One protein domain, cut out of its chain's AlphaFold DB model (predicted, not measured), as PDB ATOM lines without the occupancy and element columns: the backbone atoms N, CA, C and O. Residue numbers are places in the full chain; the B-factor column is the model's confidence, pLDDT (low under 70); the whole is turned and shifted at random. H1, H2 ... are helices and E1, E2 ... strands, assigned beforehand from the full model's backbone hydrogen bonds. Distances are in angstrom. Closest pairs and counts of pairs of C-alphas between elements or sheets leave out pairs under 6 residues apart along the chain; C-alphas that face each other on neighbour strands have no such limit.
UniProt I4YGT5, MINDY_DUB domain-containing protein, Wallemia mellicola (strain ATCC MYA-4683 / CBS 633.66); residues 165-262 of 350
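Overview. This is residues 165 to 262 of the 350 residues of the protein "MINDY_DUB domain-containing protein" of Wallemia mellicola (strain ATCC MYA-4683 / CBS 633.66) (UniProt I4YGT5). What is the shape? A strongly twisted sheet, E1 E2 E3 E4, has H1 over one face; long loops extend beyond E4, and residues 256 to 262, with H2, stick out. What builds it? The 98 printed residues run H1, E1, E2, E3, E4, H2, mixed in class, under half in named elements; compact, radius of gyration of the C-alphas 14.0 A, spans 39 by 32 by 28 A.

Arrangement. Where is H1? H1, residues 168 to 177, is on the sheet of E1, 183 to 188, E2, 191 to 199, E3, 204 to 209, and E4, 223 to 226, at a height of 9.4 A; its closest C-alpha pair with E3 is Ser 175 and Asn 204, 6.8 A. How do strands pair? In a meander, successive strands forming antiparallel hairpins: N 184 and O 195, 2.9 A, N 196 and O 207, 2.8 A, and N 208 and O 224, 2.8 A, are within hydrogen-bond range. And the helices? Every O i to N i+4 pair of H1 is within range; H2, residues 258 to 262, has 0 of 1, and 0 of 2 O i to N i+3 pairs.

Along the chain. Where does H1 begin? C-alpha 168, (35.097, -46.234, 44.018); H1 spans 14.1 A, E2 25.1 A. Where does H2 end? C-alpha 262, (10.609, -30.109, 40.386).

Size, cuts and confidence. Which links are long? E3 to E4 and E4 to H2; the printed part has no cut. Where is pLDDT under 70? At residues 202 and 245 to 262.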
ATOM      1  N   GLN A 165      29.507 -52.266  37.217       95.50
ATOM      2  CA  GLN A 165      30.841 -52.811  36.927       95.50
ATOM      3  C   GLN A 165      31.969 -51.798  37.194       95.50
ATOM      4  O   GLN A 165      33.002 -51.768  36.521       95.50
ATOM      5  N   MET A 166      31.744 -50.931  38.175       95.25
ATOM      6  CA  MET A 166      32.633 -49.863  38.594       95.25
ATOM      7  C   MET A 166      32.536 -49.758  40.116       95.25
ATOM      8  O   MET A 166      31.456 -49.865  40.690       95.25
ATOM      9  N   THR A 167      33.668 -49.575  40.784       95.38
ATOM     10  CA  THR A 167      33.736 -49.332  42.230       95.38
ATOM     11  C   THR A 167      34.508 -48.044  42.480       95.38
ATOM     12  O   THR A 167      35.324 -47.634  41.654       95.38
ATOM     13  N   LEU A 168      34.303 -47.409  43.638       93.69
ATOM     14  CA  LEU A 168      35.097 -46.234  44.018       93.69
ATOM     15  C   LEU A 168      36.593 -46.568  44.039       93.69
ATOM     16  O   LEU A 168      37.399 -45.842  43.467       93.69
ATOM     17  N   THR A 169      36.956 -47.715  44.619       94.88
ATOM     18  CA  THR A 169      38.333 -48.222  44.624       94.88
ATOM     19  C   THR A 169      38.888 -48.394  43.215       94.88
ATOM     20  O   THR A 169      40.021 -48.004  42.957       94.88
ATOM     21  N   GLY A 170      38.104 -48.948  42.288       95.75
ATOM     22  CA  GLY A 170      38.526 -49.106  40.902       95.75
ATOM     23  C   GLY A 170      38.671 -47.779  40.169       95.75
ATOM     24  O   GLY A 170      39.624 -47.615  39.415       95.75
ATOM     25  N   LEU A 171      37.801 -46.803  40.436       94.31
ATOM     26  CA  LEU A 171      37.916 -45.460  39.873       94.31
ATOM     27  C   LEU A 171      39.208 -44.760  40.329       94.31
ATOM     28  O   LEU A 171      39.925 -44.197  39.500       94.31
ATOM     29  N   PHE A 172      39.546 -44.848  41.620       93.50
ATOM     30  CA  PHE A 172      40.828 -44.356  42.137       93.50
ATOM     31  C   PHE A 172      42.015 -45.128  41.553       93.50
ATOM     32  O   PHE A 172      42.986 -44.527  41.105       93.50
ATOM     33  N   ALA A 173      41.927 -46.454  41.465       94.44
ATOM     34  CA  ALA A 173      42.996 -47.260  40.886       94.44
ATOM     35  C   ALA A 173      43.236 -46.926  39.401       94.44
ATOM     36  O   ALA A 173      44.383 -46.883  38.958       94.44
ATOM     37  N   LEU A 174      42.183 -46.649  38.623       95.00
ATOM     38  CA  LEU A 174      42.299 -46.176  37.239       95.00
ATOM     39  C   LEU A 174      42.958 -44.793  37.175       95.00
ATOM     40  O   LEU A 174      43.858 -44.579  36.362       95.00
ATOM     41  N   SER A 175      42.543 -43.857  38.032       91.94
ATOM     42  CA  SER A 175      43.108 -42.506  38.037       91.94
ATOM     43  C   SER A 175      44.575 -42.483  38.472       91.94
ATOM     44  O   SER A 175      45.338 -41.673  37.947       91.94
ATOM     45  N   GLU A 176      45.008 -43.392  39.344       91.25
ATOM     46  CA  GLU A 176      46.405 -43.525  39.770       91.25
ATOM     47  C   GLU A 176      47.274 -44.272  38.753       91.25
ATOM     48  O   GLU A 176      48.391 -43.843  38.465       91.25
ATOM     49  N   SER A 177      46.774 -45.375  38.193       91.56
ATOM     50  CA  SER A 177      47.588 -46.295  37.389       91.56
ATOM     51  C   SER A 177      47.729 -45.917  35.914       91.56
ATOM     52  O   SER A 177      48.671 -46.375  35.270       91.56
ATOM     53  N   LEU A 178      46.814 -45.117  35.360       92.81
ATOM     54  CA  LEU A 178      46.886 -44.682  33.963       92.81
ATOM     55  C   LEU A 178      47.894 -43.547  33.775       92.81
ATOM     56  O   LEU A 178      48.003 -42.645  34.614       92.81
ATOM     57  N   THR A 179      48.581 -43.524  32.635       91.38
ATOM     58  CA  THR A 179      49.460 -42.406  32.273       91.38
ATOM     59  C   THR A 179      48.638 -41.263  31.677       91.38
ATOM     60  O   THR A 179      47.684 -41.477  30.931       91.38
ATOM     61  N   SER A 180      48.980 -40.016  32.008       91.25
ATOM     62  CA  SER A 180      48.340 -38.853  31.380       91.25
ATOM     63  C   SER A 180      48.653 -38.804  29.880       91.25
ATOM     64  O   SER A 180      49.799 -39.004  29.478       91.25
ATOM     65  N   GLY A 181      47.643 -38.525  29.056       89.50
ATOM     66  CA  GLY A 181      47.759 -38.489  27.596       89.50
ATOM     67  C   GLY A 181      47.605 -39.853  26.913       89.50
ATOM     68  O   GLY A 181      47.709 -39.934  25.689       89.50
ATOM     69  N   GLU A 182      47.347 -40.917  27.672       89.56
ATOM     70  CA  GLU A 182      47.151 -42.265  27.142       89.56
ATOM     71  C   GLU A 182      45.677 -42.542  26.806       89.56
ATOM     72  O   GLU A 182      44.767 -42.117  27.523       89.56
ATOM     73  N   TYR A 183      45.449 -43.276  25.711       94.19
ATOM     74  CA  TYR A 183      44.139 -43.811  25.335       94.19
ATOM     75  C   TYR A 183      44.103 -45.308  25.622       94.19
ATOM     76  O   TYR A 183      44.898 -46.062  25.055       94.19
ATOM     77  N   VAL A 184      43.143 -45.732  26.434       96.62
ATOM     78  CA  VAL A 184      42.929 -47.137  26.800       96.62
ATOM     79  C   VAL A 184      41.489 -47.547  26.496       96.62
ATOM     80  O   VAL A 184      40.612 -46.699  26.324       96.62
ATOM     81  N   ALA A 185      41.232 -48.848  26.399       97.19
ATOM     82  CA  ALA A 185      39.883 -49.384  26.273       97.19
ATOM     83  C   ALA A 185      39.325 -49.683  27.671       97.19
ATOM     84  O   ALA A 185      39.890 -50.498  28.393       97.19
ATOM     85  N   LEU A 186      38.229 -49.039  28.059       97.62
ATOM     86  CA  LEU A 186      37.541 -49.283  29.324       97.62
ATOM     87  C   LEU A 186      36.406 -50.285  29.119       97.62
ATOM     88  O   LEU A 186      35.497 -50.036  28.332       97.62
ATOM     89  N   PHE A 187      36.431 -51.379  29.872       97.12
ATOM     90  CA  PHE A 187      35.322 -52.313  30.007       97.12
ATOM     91  C   PHE A 187      34.460 -51.929  31.217       97.12
ATOM     92  O   PHE A 187      34.927 -51.957  32.360       97.12
ATOM     93  N   ARG A 188      33.207 -51.545  30.958       95.38
ATOM     94  CA  ARG A 188      32.201 -51.181  31.970       95.38
ATOM     95  C   ARG A 188      30.808 -51.464  31.417       95.38
ATOM     96  O   ARG A 188      30.547 -51.180  30.252       95.38
ATOM     97  N   ASN A 189      29.903 -51.972  32.248       92.88
ATOM     98  CA  ASN A 189      28.529 -52.324  31.868       92.88
ATOM     99  C   ASN A 189      28.446 -53.198  30.607       92.88
ATOM    100  O   ASN A 189      27.601 -52.976  29.744       92.88
ATOM    101  N   SER A 190      29.349 -54.176  30.488       91.88
ATOM    102  CA  SER A 190      29.450 -55.066  29.324       91.88
ATOM    103  C   SER A 190      29.666 -54.328  27.993       91.88
ATOM    104  O   SER A 190      29.355 -54.851  26.924       91.88
ATOM    105  N   HIS A 191      30.215 -53.114  28.055       92.56
ATOM    106  CA  HIS A 191      30.530 -52.268  26.915       92.56
ATOM    107  C   HIS A 191      32.003 -51.851  26.955       92.56
ATOM    108  O   HIS A 191      32.594 -51.693  28.026       92.56
ATOM    109  N   LEU A 192      32.596 -51.666  25.773       95.25
ATOM    110  CA  LEU A 192      33.948 -51.142  25.610       95.25
ATOM    111  C   LEU A 192      33.876 -49.688  25.152       95.25
ATOM    112  O   LEU A 192      33.372 -49.403  24.069       95.25
ATOM    113  N   SER A 193      34.401 -48.772  25.956       95.38
ATOM    114  CA  SER A 193      34.537 -47.358  25.601       95.38
ATOM    115  C   SER A 193      36.005 -46.954  25.517       95.38
ATOM    116  O   SER A 193      36.890 -47.627  26.047       95.38
ATOM    117  N   VAL A 194      36.293 -45.849  24.828       96.88
ATOM    118  CA  VAL A 194      37.635 -45.260  24.884       96.88
ATOM    119  C   VAL A 194      37.728 -44.409  26.137       96.88
ATOM    120  O   VAL A 194      36.926 -43.496  26.308       96.88
ATOM    121  N   LEU A 195      38.721 -44.685  26.974       96.94
ATOM    122  CA  LEU A 195      39.055 -43.915  28.162       96.94
ATOM    123  C   LEU A 195      40.339 -43.125  27.914       96.94
ATOM    124  O   LEU A 195      41.321 -43.642  27.379       96.94
ATOM    125  N   TYR A 196      40.320 -41.864  28.319       95.50
ATOM    126  CA  TYR A 196      41.426 -40.934  28.200       95.50
ATOM    127  C   TYR A 196      41.674 -40.255  29.544       95.50
ATOM    128  O   TYR A 196      40.751 -39.708  30.153       95.50
ATOM    129  N   LYS A 197      42.924 -40.274  30.011       93.19
ATOM    130  CA  LYS A 197      43.340 -39.539  31.209       93.19
ATOM    131  C   LYS A 197      44.008 -38.235  30.797       93.19
ATOM    132  O   LYS A 197      44.969 -38.243  30.030       93.19
ATOM    133  N   ARG A 198      43.550 -37.120  31.369       89.88
ATOM    134  CA  ARG A 198      44.188 -35.812  31.198       89.88
ATOM    135  C   ARG A 198      44.567 -35.231  32.551       89.88
ATOM    136  O   ARG A 198      43.707 -35.031  33.405       89.88
ATOM    137  N   ASP A 199      45.846 -34.921  32.687       86.00
ATOM    138  CA  ASP A 199      46.385 -34.110  33.774       86.00
ATOM    139  C   ASP A 199      46.351 -32.632  33.360       86.00
ATOM    140  O   ASP A 199      46.920 -32.249  32.332       86.00
ATOM    141  N   THR A 200      45.637 -31.801  34.120       77.50
ATOM    142  CA  THR A 200      45.584 -30.344  33.909       77.50
ATOM    143  C   THR A 200      46.526 -29.575  34.840       77.50
ATOM    144  O   THR A 200      46.443 -28.351  34.914       77.50
ATOM    145  N   GLY A 201      47.405 -30.266  35.569       72.94
ATOM    146  CA  GLY A 201      48.318 -29.717  36.575       72.94
ATOM    147  C   GLY A 201      47.666 -29.475  37.939       72.94
ATOM    148  O   GLY A 201      48.357 -29.447  38.952       72.94
ATOM    149  N   THR A 202      46.341 -29.318  37.976       68.25
ATOM    150  CA  THR A 202      45.550 -29.164  39.206       68.25
ATOM    151  C   THR A 202      44.745 -30.413  39.546       68.25
ATOM    152  O   THR A 202      44.514 -30.683  40.720       68.25
ATOM    153  N   GLU A 203      44.300 -31.165  38.536       75.50
ATOM    154  CA  GLU A 203      43.407 -32.311  38.691       75.50
ATOM    155  C   GLU A 203      43.729 -33.377  37.634       75.50
ATOM    156  O   GLU A 203      44.006 -33.066  36.473       75.50
ATOM    157  N   ASN A 204      43.651 -34.645  38.040       83.69
ATOM    158  CA  ASN A 204      43.722 -35.795  37.146       83.69
ATOM    159  C   ASN A 204      42.303 -36.271  36.858       83.69
ATOM    160  O   ASN A 204      41.667 -36.872  37.723       83.69
ATOM    161  N   LYS A 205      41.807 -35.998  35.650       90.25
ATOM    162  CA  LYS A 205      40.444 -36.363  35.251       90.25
ATOM    163  C   LYS A 205      40.441 -37.452  34.191       90.25
ATOM    164  O   LYS A 205      41.315 -37.510  33.323       90.25
ATOM    165  N   LEU A 206      39.426 -38.300  34.290       94.06
ATOM    166  CA  LEU A 206      39.137 -39.378  33.361       94.06
ATOM    167  C   LEU A 206      37.980 -38.966  32.452       94.06
ATOM    168  O   LEU A 206      37.002 -38.370  32.907       94.06
ATOM    169  N   TYR A 207      38.105 -39.296  31.172       95.25
ATOM    170  CA  TYR A 207      37.134 -38.951  30.143       95.25
ATOM    171  C   TYR A 207      36.831 -40.166  29.278       95.25
ATOM    172  O   TYR A 207      37.753 -40.866  28.860       95.25
ATOM    173  N   THR A 208      35.563 -40.398  28.978       96.12
ATOM    174  CA  THR A 208      35.114 -41.413  28.026       96.12
ATOM    175  C   THR A 208      34.708 -40.759  26.713       96.12
ATOM    176  O   THR A 208      34.091 -39.697  26.711       96.12
ATOM    177  N   LEU A 209      35.087 -41.354  25.583       96.19
ATOM    178  CA  LEU A 209      34.661 -40.861  24.272       96.19
ATOM    179  C   LEU A 209      33.171 -41.155  24.075       96.19
ATOM    180  O   LEU A 209      32.746 -42.301  24.243       96.19
ATOM    181  N   VAL A 210      32.408 -40.144  23.671       95.00
ATOM    182  CA  VAL A 210      30.993 -40.300  23.332       95.00
ATOM    183  C   VAL A 210      30.884 -40.925  21.943       95.00
ATOM    184  O   VAL A 210      31.391 -40.390  20.960       95.00
ATOM    185  N   THR A 211      30.243 -42.090  21.865       93.25
ATOM    186  CA  THR A 211      30.052 -42.840  20.611       93.25
ATOM    187  C   THR A 211      28.587 -43.172  20.334       93.25
ATOM    188  O   THR A 211      28.305 -43.989  19.458       93.25
ATOM    189  N   ASP A 212      27.653 -42.591  21.091       90.19
ATOM    190  CA  ASP A 212      26.221 -42.792  20.874       90.19
ATOM    191  C   ASP A 212      25.785 -42.118  19.564       90.19
ATOM    192  O   ASP A 212      26.006 -40.925  19.351       90.19
ATOM    193  N   GLY A 213      25.141 -42.888  18.685       86.69
ATOM    194  CA  GLY A 213      24.628 -42.396  17.410       86.69
ATOM    195  C   GLY A 213      23.544 -41.326  17.558       86.69
ATOM    196  O   GLY A 213      23.360 -40.537  16.636       86.69
ATOM    197  N   ALA A 214      22.861 -41.254  18.707       88.69
ATOM    198  CA  ALA A 214      21.894 -40.193  18.990       88.69
ATOM    199  C   ALA A 214      22.542 -38.800  19.086       88.69
ATOM    200  O   ALA A 214      21.879 -37.801  18.824       88.69
ATOM    201  N   LEU A 215      23.837 -38.739  19.413       87.12
ATOM    202  CA  LEU A 215      24.613 -37.504  19.557       87.12
ATOM    203  C   LEU A 215      25.508 -37.233  18.337       87.12
ATOM    204  O   LEU A 215      26.345 -36.340  18.371       87.12
ATOM    205  N   ALA A 216      25.337 -37.980  17.240       85.44
ATOM    206  CA  ALA A 216      26.202 -37.868  16.062       85.44
ATOM    207  C   ALA A 216      26.165 -36.480  15.392       85.44
ATOM    208  O   ALA A 216      27.159 -36.064  14.800       85.44
ATOM    209  N   GLU A 217      25.036 -35.771  15.487       85.94
ATOM    210  CA  GLU A 217      24.867 -34.414  14.940       85.94
ATOM    211  C   GLU A 217      25.354 -33.319  15.912       85.94
ATOM    212  O   GLU A 217      25.553 -32.167  15.518       85.94
ATOM    213  N   GLU A 218      25.602 -33.668  17.177       88.19
ATOM    214  CA  GLU A 218      26.034 -32.746  18.228       88.19
ATOM    215  C   GLU A 218      27.561 -32.602  18.222       88.19
ATOM    216  O   GLU A 218      28.276 -33.176  19.039       88.19
ATOM    217  N   ALA A 219      28.087 -31.795  17.297       84.56
ATOM    218  CA  ALA A 219      29.534 -31.628  17.103       84.56
ATOM    219  C   ALA A 219      30.303 -31.102  18.339       84.56
ATOM    220  O   ALA A 219      31.529 -31.221  18.392       84.56
ATOM    221  N   ASP A 220      29.610 -30.506  19.315       89.62
ATOM    222  CA  ASP A 220      30.196 -29.993  20.564       89.62
ATOM    223  C   ASP A 220      30.227 -31.060  21.685       89.62
ATOM    224  O   ASP A 220      30.798 -30.825  22.748       89.62
ATOM    225  N   VAL A 221      29.683 -32.262  21.451       92.31
ATOM    226  CA  VAL A 221      29.681 -33.385  22.403       92.31
ATOM    227  C   VAL A 221      30.657 -34.468  21.941       92.31
ATOM    228  O   VAL A 221      30.354 -35.293  21.086       92.31
ATOM    229  N   VAL A 222      31.858 -34.470  22.521       93.75
ATOM    230  CA  VAL A 222      32.948 -35.394  22.152       93.75
ATOM    231  C   VAL A 222      33.349 -36.289  23.323       93.75
ATOM    232  O   VAL A 222      33.547 -37.492  23.157       93.75
ATOM    233  N   TRP A 223      33.464 -35.711  24.515       94.75
ATOM    234  CA  TRP A 223      33.931 -36.387  25.720       94.75
ATOM    235  C   TRP A 223      32.875 -36.325  26.819       94.75
ATOM    236  O   TRP A 223      32.159 -35.340  26.954       94.75
ATOM    237  N   GLU A 224      32.830 -37.352  27.650       94.31
ATOM    238  CA  GLU A 224      32.046 -37.406  28.878       94.31
ATOM    239  C   GLU A 224      33.000 -37.568  30.065       94.31
ATOM    240  O   GLU A 224      33.973 -38.320  29.988       94.31
ATOM    241  N   THR A 225      32.774 -36.856  31.169       93.19
ATOM    242  CA  THR A 225      33.612 -37.023  32.365       93.19
ATOM    243  C   THR A 225      33.261 -38.290  33.138       93.19
ATOM    244  O   THR A 225      32.106 -38.478  33.513       93.19
ATOM    245  N   LEU A 226      34.270 -39.077  33.508       93.12
ATOM    246  CA  LEU A 226      34.131 -40.227  34.400       93.12
ATOM    247  C   LEU A 226      34.594 -39.845  35.815       93.12
ATOM    248  O   LEU A 226      35.783 -39.924  36.126       93.12
ATOM    249  N   GLN A 227      33.660 -39.384  36.651       87.44
ATOM    250  CA  GLN A 227      33.946 -38.902  38.015       87.44
ATOM    251  C   GLN A 227      33.276 -39.732  39.112       87.44
ATOM    252  O   GLN A 227      33.674 -39.647  40.273       87.44
ATOM    253  N   ASP A 228      32.281 -40.536  38.761       87.19
ATOM    254  CA  ASP A 228      31.495 -41.322  39.695       87.19
ATOM    255  C   ASP A 228      31.169 -42.719  39.147       87.19
ATOM    256  O   ASP A 228      31.416 -43.062  37.987       87.19
ATOM    257  N   VAL A 229      30.647 -43.560  40.037       88.25
ATOM    258  CA  VAL A 229      30.325 -44.965  39.755       88.25
ATOM    259  C   VAL A 229      29.015 -45.104  38.980       88.25
ATOM    260  O   VAL A 229      28.876 -46.033  38.181       88.25
ATOM    261  N   ASP A 230      28.086 -44.167  39.172       81.88
ATOM    262  CA  ASP A 230      26.714 -44.253  38.661       81.88
ATOM    263  C   ASP A 230      26.448 -43.335  37.459       81.88
ATOM    264  O   ASP A 230      25.425 -43.486  36.797       81.88
ATOM    265  N   GLY A 231      27.375 -42.433  37.116       79.19
ATOM    266  CA  GLY A 231      27.220 -41.489  36.003       79.19
ATOM    267  C   GLY A 231      26.325 -40.285  36.310       79.19
ATOM    268  O   GLY A 231      26.032 -39.508  35.410       79.19
ATOM    269  N   GLY A 232      25.884 -40.095  37.557       76.00
ATOM    270  CA  GLY A 232      25.059 -38.951  37.957       76.00
ATOM    271  C   GLY A 232      25.819 -37.620  37.951       76.00
ATOM    272  O   GLY A 232      25.216 -36.565  37.773       76.00
ATOM    273  N   GLY A 233      27.141 -37.667  38.122       76.69
ATOM    274  CA  GLY A 233      28.043 -36.518  38.035       76.69
ATOM    275  C   GLY A 233      28.720 -36.347  36.674       76.69
ATOM    276  O   GLY A 233      29.686 -35.582  36.583       76.69
ATOM    277  N   SER A 234      28.293 -37.075  35.635       86.19
ATOM    278  CA  SER A 234      28.912 -36.965  34.316       86.19
ATOM    279  C   SER A 234      28.507 -35.667  33.609       86.19
ATOM    280  O   SER A 234      27.399 -35.152  33.758       86.19
ATOM    281  N   ALA A 235      29.450 -35.091  32.866       89.88
ATOM    282  CA  ALA A 235      29.243 -33.889  32.075       89.88
ATOM    283  C   ALA A 235      29.822 -34.083  30.675       89.88
ATOM    284  O   ALA A 235      30.923 -34.623  30.522       89.88
ATOM    285  N   PHE A 236      29.096 -33.596  29.670       92.38
ATOM    286  CA  PHE A 236      29.552 -33.594  28.288       92.38
ATOM    287  C   PHE A 236      30.461 -32.406  27.984       92.38
ATOM    288  O   PHE A 236      30.262 -31.278  28.446       92.38
ATOM    289  N   LEU A 237      31.477 -32.679  27.179       92.31
ATOM    290  CA  LEU A 237      32.550 -31.767  26.843       92.31
ATOM    291  C   LEU A 237      32.871 -31.862  25.353       92.31
ATOM    292  O   LEU A 237      32.768 -32.926  24.741       92.31
ATOM    293  N   ASN A 238      33.368 -30.765  24.800       92.62
ATOM    294  CA  ASN A 238      33.850 -30.724  23.426       92.62
ATOM    295  C   ASN A 238      35.299 -31.197  23.284       92.62
ATOM    296  O   ASN A 238      35.956 -31.545  24.266       92.62
ATOM    297  N   ASP A 239      35.830 -31.166  22.059       91.19
ATOM    298  CA  ASP A 239      37.206 -31.585  21.732       91.19
ATOM    299  C   ASP A 239      38.283 -30.863  22.567       91.19
ATOM    300  O   ASP A 239      39.333 -31.416  22.891       91.19
ATOM    301  N   ASN A 240      37.994 -29.636  23.015       90.19
ATOM    302  CA  ASN A 240      38.888 -28.851  23.864       90.19
ATOM    303  C   ASN A 240      38.707 -29.120  25.368       90.19
ATOM    304  O   ASN A 240      39.357 -28.458  26.185       90.19
ATOM    305  N   PHE A 241      37.878 -30.101  25.738       89.50
ATOM    306  CA  PHE A 241      37.512 -30.464  27.109       89.50
ATOM    307  C   PHE A 241      36.855 -29.309  27.874       89.50
ATOM    308  O   PHE A 241      37.065 -29.135  29.076       89.50
ATOM    309  N   LYS A 242      36.081 -28.484  27.166       89.62
ATOM    310  CA  LYS A 242      35.221 -27.461  27.767       89.62
ATOM    311  C   LYS A 242      33.782 -27.975  27.798       89.62
ATOM    312  O   LYS A 242      33.432 -28.723  26.887       89.62
ATOM    313  N   PRO A 243      32.966 -27.576  28.792       86.94
ATOM    314  CA  PRO A 243      31.541 -27.904  28.817       86.94
ATOM    315  C   PRO A 243      30.889 -27.596  27.472       86.94
ATOM    316  O   PRO A 243      31.087 -26.496  26.948       86.94
ATOM    317  N   SER A 244      30.175 -28.578  26.917       79.62
ATOM    318  CA  SER A 244      29.421 -28.382  25.678       79.62
ATOM    319  C   SER A 244      28.359 -27.301  25.892       79.62
ATOM    320  O   SER A 244      27.692 -27.265  26.929       79.62
ATOM    321  N   GLY A 245      28.224 -26.392  24.927       63.03
ATOM    322  CA  GLY A 245      27.237 -25.314  24.939       63.03
ATOM    323  C   GLY A 245      25.851 -25.739  24.451       63.03
ATOM    324  O   GLY A 245      24.917 -24.938  24.523       63.03
ATOM    325  N   THR A 246      25.692 -26.970  23.954       49.16
ATOM    326  CA  THR A 246      24.413 -27.474  23.443       49.16
ATOM    327  C   THR A 246      23.499 -27.935  24.580       49.16
ATOM    328  O   THR A 246      23.317 -29.111  24.863       49.16
ATOM    329  N   ILE A 247      22.876 -26.956  25.238       46.06
ATOM    330  CA  ILE A 247      21.643 -27.153  26.005       46.06
ATOM    331  C   ILE A 247      20.487 -26.959  25.023       46.06
ATOM    332  O   ILE A 247      20.144 -25.833  24.665       46.06
ATOM    333  N   GLY A 248      19.911 -28.065  24.557       40.69
ATOM    334  CA  GLY A 248      18.806 -28.037  23.599       40.69
ATOM    335  C   GLY A 248      18.022 -29.341  23.485       40.69
ATOM    336  O   GLY A 248      17.397 -29.570  22.457       40.69
ATOM    337  N   GLY A 249      18.051 -30.196  24.508       39.50
ATOM    338  CA  GLY A 249      17.259 -31.423  24.539       39.50
ATOM    339  C   GLY A 249      17.666 -32.328  25.694       39.50
ATOM    340  O   GLY A 249      18.730 -32.919  25.632       39.50
ATOM    341  N   ASP A 250      16.831 -32.355  26.736       47.50
ATOM    342  CA  ASP A 250      16.543 -33.383  27.766       47.50
ATOM    343  C   ASP A 250      17.556 -34.492  28.154       47.50
ATOM    344  O   ASP A 250      17.182 -35.490  28.759       47.50
ATOM    345  N   TYR A 251      18.845 -34.366  27.866       46.12
ATOM    346  CA  TYR A 251      19.860 -35.318  28.297       46.12
ATOM    347  C   TYR A 251      21.066 -34.542  28.825       46.12
ATOM    348  O   TYR A 251      21.824 -33.930  28.083       46.12
ATOM    349  N   VAL A 252      21.240 -34.609  30.148       40.66
ATOM    350  CA  VAL A 252      22.444 -34.194  30.892       40.66
ATOM    351  C   VAL A 252      22.578 -32.679  31.128       40.66
ATOM    352  O   VAL A 252      23.541 -32.017  30.753       40.66
ATOM    353  N   GLY A 253      21.603 -32.145  31.871       38.12
ATOM    354  CA  GLY A 253      21.690 -30.880  32.623       38.12
ATOM    355  C   GLY A 253      21.287 -31.027  34.100       38.12
ATOM    356  O   GLY A 253      20.860 -30.060  34.737       38.12
ATOM    357  N   ALA A 254      21.374 -32.248  34.646       37.19
ATOM    358  CA  ALA A 254      20.688 -32.683  35.869       37.19
ATOM    359  C   ALA A 254      21.340 -32.423  37.221       37.19
ATOM    360  O   ALA A 254      20.879 -32.971  38.215       37.19
ATOM    361  N   SER A 255      22.307 -31.506  37.307       47.06
ATOM    362  CA  SER A 255      22.804 -31.062  38.618       47.06
ATOM    363  C   SER A 255      22.626 -29.571  38.911       47.06
ATOM    364  O   SER A 255      22.857 -29.161  40.045       47.06
ATOM    365  N   THR A 256      22.174 -28.751  37.958       40.66
ATOM    366  CA  THR A 256      21.887 -27.325  38.228       40.66
ATOM    367  C   THR A 256      20.562 -26.836  37.646       40.66
ATOM    368  O   THR A 256      20.003 -25.876  38.170       40.66
ATOM    369  N   VAL A 257      20.002 -27.508  36.631       40.94
ATOM    370  CA  VAL A 257      18.735 -27.089  35.997       40.94
ATOM    371  C   VAL A 257      17.524 -27.855  36.544       40.94
ATOM    372  O   VAL A 257      16.441 -27.286  36.649       40.94
ATOM    373  N   TYR A 258      17.707 -29.092  37.015       39.59
ATOM    374  CA  TYR A 258      16.602 -29.933  37.505       39.59
ATOM    375  C   TYR A 258      16.115 -29.562  38.906       39.59
ATOM    376  O   TYR A 258      15.081 -30.058  39.334       39.59
ATOM    377  N   ALA A 259      16.780 -28.637  39.605       41.69
ATOM    378  CA  ALA A 259      16.137 -27.999  40.746       41.69
ATOM    379  C   ALA A 259      14.902 -27.213  40.269       41.69
ATOM    380  O   ALA A 259      13.833 -27.362  40.837       41.69
ATOM    381  N   ASN A 260      14.980 -26.460  39.167       45.44
ATOM    382  CA  ASN A 260      13.919 -25.522  38.792       45.44
ATOM    383  C   ASN A 260      12.617 -26.153  38.277       45.44
ATOM    384  O   ASN A 260      11.582 -25.501  38.382       45.44
ATOM    385  N   GLU A 261      12.623 -27.383  37.759       46.69
ATOM    386  CA  GLU A 261      11.406 -28.019  37.217       46.69
ATOM    387  C   GLU A 261      10.653 -28.912  38.214       46.69
ATOM    388  O   GLU A 261       9.461 -29.143  38.028       46.69
ATOM    389  N   THR A 262      11.286 -29.353  39.308       47.84
ATOM    390  CA  THR A 262      10.609 -30.109  40.386       47.84
ATOM    391  C   THR A 262      10.164 -29.256  41.573       47.84
ATOM    392  O   THR A 262       9.484 -29.758  42.467       47.84
TER     393      THR A 262